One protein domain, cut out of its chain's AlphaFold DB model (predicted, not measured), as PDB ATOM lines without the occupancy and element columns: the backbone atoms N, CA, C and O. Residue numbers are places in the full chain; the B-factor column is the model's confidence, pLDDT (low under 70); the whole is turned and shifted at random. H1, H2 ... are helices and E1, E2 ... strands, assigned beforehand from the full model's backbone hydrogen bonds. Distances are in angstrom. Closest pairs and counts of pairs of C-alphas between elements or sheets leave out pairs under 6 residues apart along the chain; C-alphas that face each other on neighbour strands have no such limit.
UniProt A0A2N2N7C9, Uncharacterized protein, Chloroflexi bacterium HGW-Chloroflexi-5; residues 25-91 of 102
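What this domain is: This is residues 25 to 91 of the 102 residues of an uncharacterized protein of Chloroflexi bacterium HGW-Chloroflexi-5 (UniProt A0A2N2N7C9). A twisted sheet of four strands curls round one helix, H1, and a separate hairpin, E5 and E6, packs on the same helix and reaches out to one end of the long axis. The 67 printed residues hold six named strands and one named helix, in the order E1 E2 E3 H1 E4 E5 E6, class mixed. The larger sheet runs E3 E2 E1 E4, mixed; E5 and E6 are antiparallel. The whole is compact, radius of gyration of the C-alphas 11.5 A, yet elongated, spanning 37 by 24 by 19 A.

Where its parts are: E1, residues 25 to 32, begins at C-alpha 25 (-53.493, -54.512, -48.519), is 18.7 A long and bends by 70 degrees at residue 28. E2, residues 38 to 46, 21.4 A, bends by 51 degrees at residue 42. E3 is residues 50 to 56, 18.9 A; H1 is 57 to 67, 15.3 A; E4 is 71 to 73; E5 is 79 to 83. E6, residues 86 to 90, ends at C-alpha 90 (-45.075, -44.799, -56.077).

How they stand to each other: E1, E2 and E3 form a meander, each strand the antiparallel neighbour of the one before; N 28 and O 42 are 2.9 A apart, N 43 and O 53 2.9 A. E4 is parallel to E1, with N 27 and O 72 at 2.8 A. E3, H1 and E4 make a split strand-helix-strand unit, two strands of one sheet joined through a helix, with E2 and E1 between them in the sheet, and its crossover is right-handed. H1 is on this sheet, in two layers; every O i to N i+4 pair in it is within hydrogen-bond range. The closest C-alphas of H1 and E5 are Met 64 and Leu 80, 6.9 A. In the hairpin E5 and E6, N 81 and O 88 are 2.9 A apart. E3 and E5 are apart.

The domain as a whole: The C-alphas farthest apart are Phe 49 and Asp 84, 37.6 A. The printed part has no cut, and its links are tight. Residues 67 to 69 have pLDDT under 70.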
ATOM      1  N   PHE A  25     -53.855 -55.562 -49.457       90.94
ATOM      2  CA  PHE A  25     -53.493 -54.512 -48.519       90.94
ATOM      3  C   PHE A  25     -53.980 -53.184 -49.095       90.94
ATOM      4  O   PHE A  25     -53.531 -52.780 -50.163       90.94
ATOM      5  N   GLU A  26     -54.909 -52.513 -48.427       93.19
ATOM      6  CA  GLU A  26     -55.489 -51.256 -48.899       93.19
ATOM      7  C   GLU A  26     -55.219 -50.135 -47.907       93.19
ATOM      8  O   GLU A  26     -55.645 -50.200 -46.759       93.19
ATOM      9  N   ILE A  27     -54.489 -49.124 -48.364       93.44
ATOM     10  CA  ILE A  27     -54.185 -47.900 -47.634       93.44
ATOM     11  C   ILE A  27     -55.346 -46.929 -47.819       93.44
ATOM     12  O   ILE A  27     -55.695 -46.577 -48.952       93.44
ATOM     13  N   HIS A  28     -55.900 -46.471 -46.701       93.56
ATOM     14  CA  HIS A  28     -56.997 -45.504 -46.659       93.56
ATOM     15  C   HIS A  28     -56.491 -44.089 -46.424       93.56
ATOM     16  O   HIS A  28     -56.959 -43.163 -47.084       93.56
ATOM     17  N   ASP A  29     -55.513 -43.938 -45.529       93.31
ATOM     18  CA  ASP A  29     -54.916 -42.649 -45.193       93.31
ATOM     19  C   ASP A  29     -53.393 -42.743 -45.043       93.31
ATOM     20  O   ASP A  29     -52.837 -43.799 -44.723       93.31
ATOM     21  N   VAL A  30     -52.712 -41.630 -45.314       93.31
ATOM     22  CA  VAL A  30     -51.250 -41.523 -45.316       93.31
ATOM     23  C   VAL A  30     -50.834 -40.219 -44.655       93.31
ATOM     24  O   VAL A  30     -51.162 -39.129 -45.118       93.31
ATOM     25  N   THR A  31     -50.023 -40.329 -43.611       94.19
ATOM     26  CA  THR A  31     -49.338 -39.188 -43.007       94.19
ATOM     27  C   THR A  31     -47.913 -39.113 -43.531       94.19
ATOM     28  O   THR A  31     -47.166 -40.088 -43.435       94.19
ATOM     29  N   PHE A  32     -47.509 -37.943 -44.021       93.44
ATOM     30  CA  PHE A  32     -46.173 -37.712 -44.570       93.44
ATOM     31  C   PHE A  32     -45.255 -36.970 -43.592       93.44
ATOM     32  O   PHE A  32     -45.699 -36.178 -42.759       93.44
ATOM     33  N   THR A  33     -43.954 -37.213 -43.708       92.81
ATOM     34  CA  THR A  33     -42.912 -36.358 -43.137       92.81
ATOM     35  C   THR A  33     -42.763 -35.078 -43.975       92.81
ATOM     36  O   THR A  33     -43.207 -35.041 -45.126       92.81
ATOM     37  N   PRO A  34     -42.104 -34.022 -43.453       90.81
ATOM     38  CA  PRO A  34     -41.843 -32.799 -44.220       90.81
ATOM     39  C   PRO A  34     -41.082 -33.024 -45.536       90.81
ATOM     40  O   PRO A  34     -41.224 -32.235 -46.465       90.81
ATOM     41  N   ASP A  35     -40.314 -34.112 -45.626       89.06
ATOM     42  CA  ASP A  35     -39.530 -34.480 -46.808       89.06
ATOM     43  C   ASP A  35     -40.354 -35.226 -47.878       89.06
ATOM     44  O   ASP A  35     -39.824 -35.588 -48.926       89.06
ATOM     45  N   GLY A  36     -41.651 -35.462 -47.634       89.81
ATOM     46  CA  GLY A  36     -42.536 -36.176 -48.558       89.81
ATOM     47  C   GLY A  36     -42.394 -37.698 -48.502       89.81
ATOM     48  O   GLY A  36     -42.759 -38.384 -49.454       89.81
ATOM     49  N   LEU A  37     -41.856 -38.240 -47.407       93.25
ATOM     50  CA  LEU A  37     -41.840 -39.681 -47.155       93.25
ATOM     51  C   LEU A  37     -43.039 -40.072 -46.309       93.25
ATOM     52  O   LEU A  37     -43.509 -39.287 -45.487       93.25
ATOM     53  N   ILE A  38     -43.500 -41.307 -46.445       93.88
ATOM     54  CA  ILE A  38     -44.495 -41.852 -45.526       93.88
ATOM     55  C   ILE A  38     -43.911 -41.832 -44.109       93.88
ATOM     56  O   ILE A  38     -42.808 -42.315 -43.852       93.88
ATOM     57  N   SER A  39     -44.671 -41.273 -43.177       94.06
ATOM     58  CA  SER A  39     -44.458 -41.434 -41.744       94.06
ATOM     59  C   SER A  39     -45.224 -42.675 -41.290       94.06
ATOM     60  O   SER A  39     -44.618 -43.676 -40.899       94.06
ATOM     61  N   HIS A  40     -46.550 -42.635 -41.448       94.25
ATOM     62  CA  HIS A  40     -47.471 -43.708 -41.081       94.25
ATOM     63  C   HIS A  40     -48.594 -43.824 -42.118       94.25
ATOM     64  O   HIS A  40     -48.948 -42.834 -42.761       94.25
ATOM     65  N   VAL A  41     -49.154 -45.021 -42.263       94.44
ATOM     66  CA  VAL A  41     -50.343 -45.299 -43.075       94.44
ATOM     67  C   VAL A  41     -51.381 -46.022 -42.242       94.44
ATOM     68  O   VAL A  41     -51.026 -46.916 -41.471       94.44
ATOM     69  N   ASP A  42     -52.645 -45.688 -42.453       95.44
ATOM     70  CA  ASP A  42     -53.766 -46.474 -41.957       95.44
ATOM     71  C   ASP A  42     -54.273 -47.356 -43.093       95.44
ATOM     72  O   ASP A  42     -54.623 -46.877 -44.177       95.44
ATOM     73  N   ALA A  43     -54.264 -48.665 -42.860       93.31
ATOM     74  CA  ALA A  43     -54.548 -49.652 -43.884       93.31
ATOM     75  C   ALA A  43     -55.415 -50.799 -43.365       93.31
ATOM     76  O   ALA A  43     -55.434 -51.127 -42.178       93.31
ATOM     77  N   THR A  44     -56.103 -51.459 -44.290       93.06
ATOM     78  CA  THR A  44     -56.775 -52.732 -44.052       93.06
ATOM     79  C   THR A  44     -56.061 -53.839 -44.808       93.06
ATOM     80  O   THR A  44     -55.830 -53.740 -46.013       93.06
ATOM     81  N   VAL A  45     -55.765 -54.930 -44.109       89.25
ATOM     82  CA  VAL A  45     -55.293 -56.174 -44.721       89.25
ATOM     83  C   VAL A  45     -56.440 -57.163 -44.750       89.25
ATOM     84  O   VAL A  45     -56.986 -57.522 -43.707       89.25
ATOM     85  N   THR A  46     -56.796 -57.618 -45.944       85.81
ATOM     86  CA  THR A  46     -57.846 -58.610 -46.165       85.81
ATOM     87  C   THR A  46     -57.214 -59.872 -46.717       85.81
ATOM     88  O   THR A  46     -56.690 -59.852 -47.825       85.81
ATOM     89  N   SER A  47     -57.276 -60.968 -45.957       80.06
ATOM     90  CA  SER A  47     -56.927 -62.301 -46.463       80.06
ATOM     91  C   SER A  47     -58.057 -63.305 -46.239       80.06
ATOM     92  O   SER A  47     -58.846 -63.553 -47.145       80.06
ATOM     93  N   ALA A  48     -58.211 -63.806 -45.012       79.88
ATOM     94  CA  ALA A  48     -59.408 -64.539 -44.576       79.88
ATOM     95  C   ALA A  48     -60.379 -63.651 -43.774       79.88
ATOM     96  O   ALA A  48     -61.586 -63.870 -43.772       79.88
ATOM     97  N   PHE A  49     -59.832 -62.632 -43.111       78.94
ATOM     98  CA  PHE A  49     -60.543 -61.627 -42.330       78.94
ATOM     99  C   PHE A  49     -59.943 -60.257 -42.650       78.94
ATOM    100  O   PHE A  49     -58.803 -60.185 -43.122       78.94
ATOM    101  N   SER A  50     -60.702 -59.194 -42.395       86.06
ATOM    102  CA  SER A  50     -60.209 -57.822 -42.504       86.06
ATOM    103  C   SER A  50     -59.632 -57.374 -41.169       86.06
ATOM    104  O   SER A  50     -60.309 -57.459 -40.144       86.06
ATOM    105  N   LEU A  51     -58.390 -56.901 -41.192       89.62
ATOM    106  CA  LEU A  51     -57.708 -56.325 -40.040       89.62
ATOM    107  C   LEU A  51     -57.270 -54.901 -40.370       89.62
ATOM    108  O   LEU A  51     -56.549 -54.690 -41.343       89.62
ATOM    109  N   GLU A  52     -57.696 -53.948 -39.550       92.50
ATOM    110  CA  GLU A  52     -57.223 -52.565 -39.597       92.50
ATOM    111  C   GLU A  52     -55.907 -52.442 -38.826       92.50
ATOM    112  O   GLU A  52     -55.742 -53.025 -37.751       92.50
ATOM    113  N   MET A  53     -54.953 -51.711 -39.393       92.56
ATOM    114  CA  MET A  53     -53.639 -51.500 -38.798       92.56
ATOM    115  C   MET A  53     -53.041 -50.166 -39.229       92.56
ATOM    116  O   MET A  53     -53.199 -49.741 -40.373       92.56
ATOM    117  N   THR A  54     -52.292 -49.562 -38.313       94.81
ATOM    118  CA  THR A  54     -51.434 -48.412 -38.592       94.81
ATOM    119  C   THR A  54     -50.003 -48.908 -38.741       94.81
ATOM    120  O   THR A  54     -49.506 -49.628 -37.874       94.81
ATOM    121  N   LEU A  55     -49.342 -48.552 -39.839       93.38
ATOM    122  CA  LEU A  55     -48.013 -49.052 -40.182       93.38
ATOM    123  C   LEU A  55     -47.061 -47.922 -40.541       93.38
ATOM    124  O   LEU A  55     -47.432 -46.944 -41.182       93.38
ATOM    125  N   THR A  56     -45.802 -48.088 -40.170       96.06
ATOM    126  CA  THR A  56     -44.705 -47.214 -40.583       96.06
ATOM    127  C   THR A  56     -44.289 -47.493 -42.025       96.06
ATOM    128  O   THR A  56     -44.503 -48.580 -42.568       96.06
ATOM    129  N   ARG A  57     -43.583 -46.544 -42.646       94.06
ATOM    130  CA  ARG A  57     -42.991 -46.722 -43.984       94.06
ATOM    131  C   ARG A  57     -42.165 -48.001 -44.128       94.06
ATOM    132  O   ARG A  57     -42.273 -48.696 -45.135       94.06
ATOM    133  N   ALA A  58     -41.334 -48.313 -43.132       93.75
ATOM    134  CA  ALA A  58     -40.472 -49.493 -43.166       93.75
ATOM    135  C   ALA A  58     -41.289 -50.793 -43.216       93.75
ATOM    136  O   ALA A  58     -40.935 -51.726 -43.938       93.75
ATOM    137  N   GLU A  59     -42.407 -50.839 -42.492       92.62
ATOM    138  CA  GLU A  59     -43.313 -51.986 -42.499       92.62
ATOM    139  C   GLU A  59     -44.039 -52.111 -43.836       92.62
ATOM    140  O   GLU A  59     -44.096 -53.214 -44.380       92.62
ATOM    141  N   VAL A  60     -44.505 -51.002 -44.419       91.88
ATOM    142  CA  VAL A  60     -45.131 -50.998 -45.754       91.88
ATOM    143  C   VAL A  60     -44.162 -51.528 -46.814       91.88
ATOM    144  O   VAL A  60     -44.514 -52.436 -47.566       91.88
ATOM    145  N   ILE A  61     -42.913 -51.050 -46.834       93.06
ATOM    146  CA  ILE A  61     -41.871 -51.563 -47.744       93.06
ATOM    147  C   ILE A  61     -41.628 -53.060 -47.500       93.06
ATOM    148  O   ILE A  61     -41.517 -53.845 -48.447       93.06
ATOM    149  N   GLY A  62     -41.596 -53.477 -46.231       90.44
ATOM    150  CA  GLY A  62     -41.489 -54.880 -45.839       90.44
ATOM    151  C   GLY A  62     -42.627 -55.739 -46.397       90.44
ATOM    152  O   GLY A  62     -42.370 -56.820 -46.935       90.44
ATOM    153  N   PHE A  63     -43.869 -55.254 -46.334       87.94
ATOM    154  CA  PHE A  63     -45.034 -55.909 -46.932       87.94
ATOM    155  C   PHE A  63     -44.919 -55.996 -48.453       87.94
ATOM    156  O   PHE A  63     -45.087 -57.083 -49.006       87.94
ATOM    157  N   MET A  64     -44.570 -54.896 -49.125       90.31
ATOM    158  CA  MET A  64     -44.426 -54.861 -50.586       90.31
ATOM    159  C   MET A  64     -43.365 -55.847 -51.082       90.31
ATOM    160  O   MET A  64     -43.593 -56.544 -52.071       90.31
ATOM    161  N   THR A  65     -42.250 -55.966 -50.355       88.44
ATOM    162  CA  THR A  65     -41.148 -56.879 -50.692       88.44
ATOM    163  C   THR A  65     -41.520 -58.347 -50.469       88.44
ATOM    164  O   THR A  65     -41.132 -59.212 -51.250       88.44
ATOM    165  N   ARG A  66     -42.275 -58.657 -49.404       82.56
ATOM    166  CA  ARG A  66     -42.631 -60.041 -49.032       82.56
ATOM    167  C   ARG A  66     -43.850 -60.588 -49.770       82.56
ATOM    168  O   ARG A  66     -43.882 -61.778 -50.057       82.56
ATOM    169  N   GLN A  67     -44.860 -59.754 -50.022       69.12
ATOM    170  CA  GLN A  67     -46.156 -60.185 -50.562       69.12
ATOM    171  C   GLN A  67     -46.352 -59.881 -52.053       69.12
ATOM    172  O   GLN A  67     -47.420 -60.156 -52.592       69.12
ATOM    173  N   GLY A  68     -45.335 -59.360 -52.745       64.25
ATOM    174  CA  GLY A  68     -45.359 -59.292 -54.207       64.25
ATOM    175  C   GLY A  68     -46.319 -58.244 -54.781       64.25
ATOM    176  O   GLY A  68     -46.947 -58.488 -55.805       64.25
ATOM    177  N   MET A  69     -46.355 -57.051 -54.177       67.19
ATOM    178  CA  MET A  69     -46.973 -55.819 -54.712       67.19
ATOM    179  C   MET A  69     -48.487 -55.614 -54.522       67.19
ATOM    180  O   MET A  69     -49.008 -54.640 -55.052       67.19
ATOM    181  N   ASN A  70     -49.221 -56.430 -53.760       85.81
ATOM    182  CA  ASN A  70     -50.679 -56.238 -53.572       85.81
ATOM    183  C   ASN A  70     -51.037 -55.153 -52.539       85.81
ATOM    184  O   ASN A  70     -51.897 -55.349 -51.680       85.81
ATOM    185  N   VAL A  71     -50.352 -54.015 -52.624       90.88
ATOM    186  CA  VAL A  71     -50.594 -52.821 -51.815       90.88
ATOM    187  C   VAL A  71     -51.291 -51.800 -52.701       90.88
ATOM    188  O   VAL A  71     -50.815 -51.487 -53.789       90.88
ATOM    189  N   TYR A  72     -52.429 -51.299 -52.243       92.31
ATOM    190  CA  TYR A  72     -53.291 -50.394 -52.984       92.31
ATOM    191  C   TYR A  72     -53.474 -49.093 -52.215       92.31
ATOM    192  O   TYR A  72     -53.579 -49.109 -50.993       92.31
ATOM    193  N   PHE A  73     -53.561 -47.980 -52.930       92.00
ATOM    194  CA  PHE A  73     -53.949 -46.684 -52.389       92.00
ATOM    195  C   PHE A  73     -54.992 -46.058 -53.307       92.00
ATOM    196  O   PHE A  73     -54.776 -45.961 -54.518       92.00
ATOM    197  N   LYS A  74     -56.149 -45.677 -52.750       88.88
ATOM    198  CA  LYS A  74     -57.292 -45.147 -53.522       88.88
ATOM    199  C   LYS A  74     -57.661 -46.042 -54.722       88.88
ATOM    200  O   LYS A  74     -57.901 -45.558 -55.828       88.88
ATOM    201  N   GLY A  75     -57.642 -47.364 -54.526       87.56
ATOM    202  CA  GLY A  75     -57.936 -48.359 -55.566       87.56
ATOM    203  C   GLY A  75     -56.852 -48.560 -56.637       87.56
ATOM    204  O   GLY A  75     -57.024 -49.407 -57.512       87.56
ATOM    205  N   LYS A  76     -55.728 -47.836 -56.584       90.25
ATOM    206  CA  LYS A  76     -54.590 -48.010 -57.500       90.25
ATOM    207  C   LYS A  76     -53.495 -48.842 -56.838       90.25
ATOM    208  O   LYS A  76     -53.182 -48.629 -55.671       90.25
ATOM    209  N   LYS A  77     -52.908 -49.779 -57.584       90.69
ATOM    210  CA  LYS A  77     -51.798 -50.613 -57.105       90.69
ATOM    211  C   LYS A  77     -50.531 -49.769 -56.994       90.69
ATOM    212  O   LYS A  77     -50.174 -49.080 -57.946       90.69
ATOM    213  N   LEU A  78     -49.876 -49.823 -55.843       91.75
ATOM    214  CA  LEU A  78     -48.595 -49.177 -55.605       91.75
ATOM    215  C   LEU A  78     -47.454 -50.076 -56.075       91.75
ATOM    216  O   LEU A  78     -47.533 -51.305 -56.017       91.75
ATOM    217  N   ILE A  79     -46.367 -49.443 -56.491       91.44
ATOM    218  CA  ILE A  79     -45.122 -50.102 -56.863       91.44
ATOM    219  C   ILE A  79     -44.002 -49.670 -55.923       91.44
ATOM    220  O   ILE A  79     -44.007 -48.559 -55.391       91.44
ATOM    221  N   LEU A  80     -43.049 -50.573 -55.720       91.44
ATOM    222  CA  LEU A  80     -41.819 -50.281 -55.002       91.44
ATOM    223  C   LEU A  80     -40.729 -49.992 -56.034       91.44
ATOM    224  O   LEU A  80     -40.190 -50.919 -56.641       91.44
ATOM    225  N   ASP A  81     -40.448 -48.716 -56.251       90.44
ATOM    226  CA  ASP A  81     -39.422 -48.251 -57.180       90.44
ATOM    227  C   ASP A  81     -38.095 -48.017 -56.449       90.44
ATOM    228  O   ASP A  81     -38.069 -47.900 -55.223       90.44
ATOM    229  N   HIS A  82     -36.984 -47.980 -57.180       89.88
ATOM    230  CA  HIS A  82     -35.658 -47.734 -56.614       89.88
ATOM    231  C   HIS A  82     -35.003 -46.533 -57.293       89.88
ATOM    232  O   HIS A  82     -34.518 -46.632 -58.418       89.88
ATOM    233  N   VAL A  83     -34.914 -45.419 -56.567       88.88
ATOM    234  CA  VAL A  83     -34.227 -44.199 -57.010       88.88
ATOM    235  C   VAL A  83     -32.904 -44.112 -56.264       88.88
ATOM    236  O   VAL A  83     -32.882 -44.133 -55.035       88.88
ATOM    237  N   ASP A  84     -31.786 -44.058 -56.987       90.06
ATOM    238  CA  ASP A  84     -30.434 -44.087 -56.405       90.06
ATOM    239  C   ASP A  84     -30.213 -45.262 -55.428       90.06
ATOM    240  O   ASP A  84     -29.552 -45.123 -54.399       90.06
ATOM    241  N   ASN A  85     -30.782 -46.434 -55.744       87.69
ATOM    242  CA  ASN A  85     -30.732 -47.644 -54.910       87.69
ATOM    243  C   ASN A  85     -31.463 -47.523 -53.551       87.69
ATOM    244  O   ASN A  85     -31.268 -48.353 -52.662       87.69
ATOM    245  N   ILE A  86     -32.315 -46.507 -53.387       90.81
ATOM    246  CA  ILE A  86     -33.186 -46.318 -52.224       90.81
ATOM    247  C   ILE A  86     -34.629 -46.641 -52.641       90.81
ATOM    248  O   ILE A  86     -35.076 -46.149 -53.679       90.81
ATOM    249  N   PRO A  87     -35.371 -47.453 -51.865       91.75
ATOM    250  CA  PRO A  87     -36.743 -47.807 -52.202       91.75
ATOM    251  C   PRO A  87     -37.707 -46.642 -51.943       91.75
ATOM    252  O   PRO A  87     -37.687 -46.059 -50.854       91.75
ATOM    253  N   PHE A  88     -38.592 -46.376 -52.899       93.56
ATOM    254  CA  PHE A  88     -39.697 -45.417 -52.814       93.56
ATOM    255  C   PHE A  88     -41.014 -46.066 -53.242       93.56
ATOM    256  O   PHE A  88     -41.042 -46.966 -54.081       93.56
ATOM    257  N   ILE A  89     -42.112 -45.638 -52.624       92.94
ATOM    258  CA  ILE A  89     -43.445 -46.187 -52.883       92.94
ATOM    259  C   ILE A  89     -44.164 -45.240 -53.835       92.94
ATOM    260  O   ILE A  89     -44.512 -44.136 -53.435       92.94
ATOM    261  N   HIS A  90     -44.437 -45.654 -55.070       92.12
ATOM    262  CA  HIS A  90     -45.075 -44.799 -56.077       92.12
ATOM    263  C   HIS A  90     -46.348 -45.422 -56.659       92.12
ATOM    264  O   HIS A  90     -46.566 -46.629 -56.576       92.12
ATOM    265  N   LEU A  91     -47.191 -44.596 -57.289       89.75
ATOM    266  CA  LEU A  91     -48.301 -45.068 -58.130       89.75
ATOM    267  C   LEU A  91     -47.831 -45.498 -59.529       89.75
ATOM    268  O   LEU A  91     -48.440 -46.363 -60.154       89.75
TER     269      LEU A  91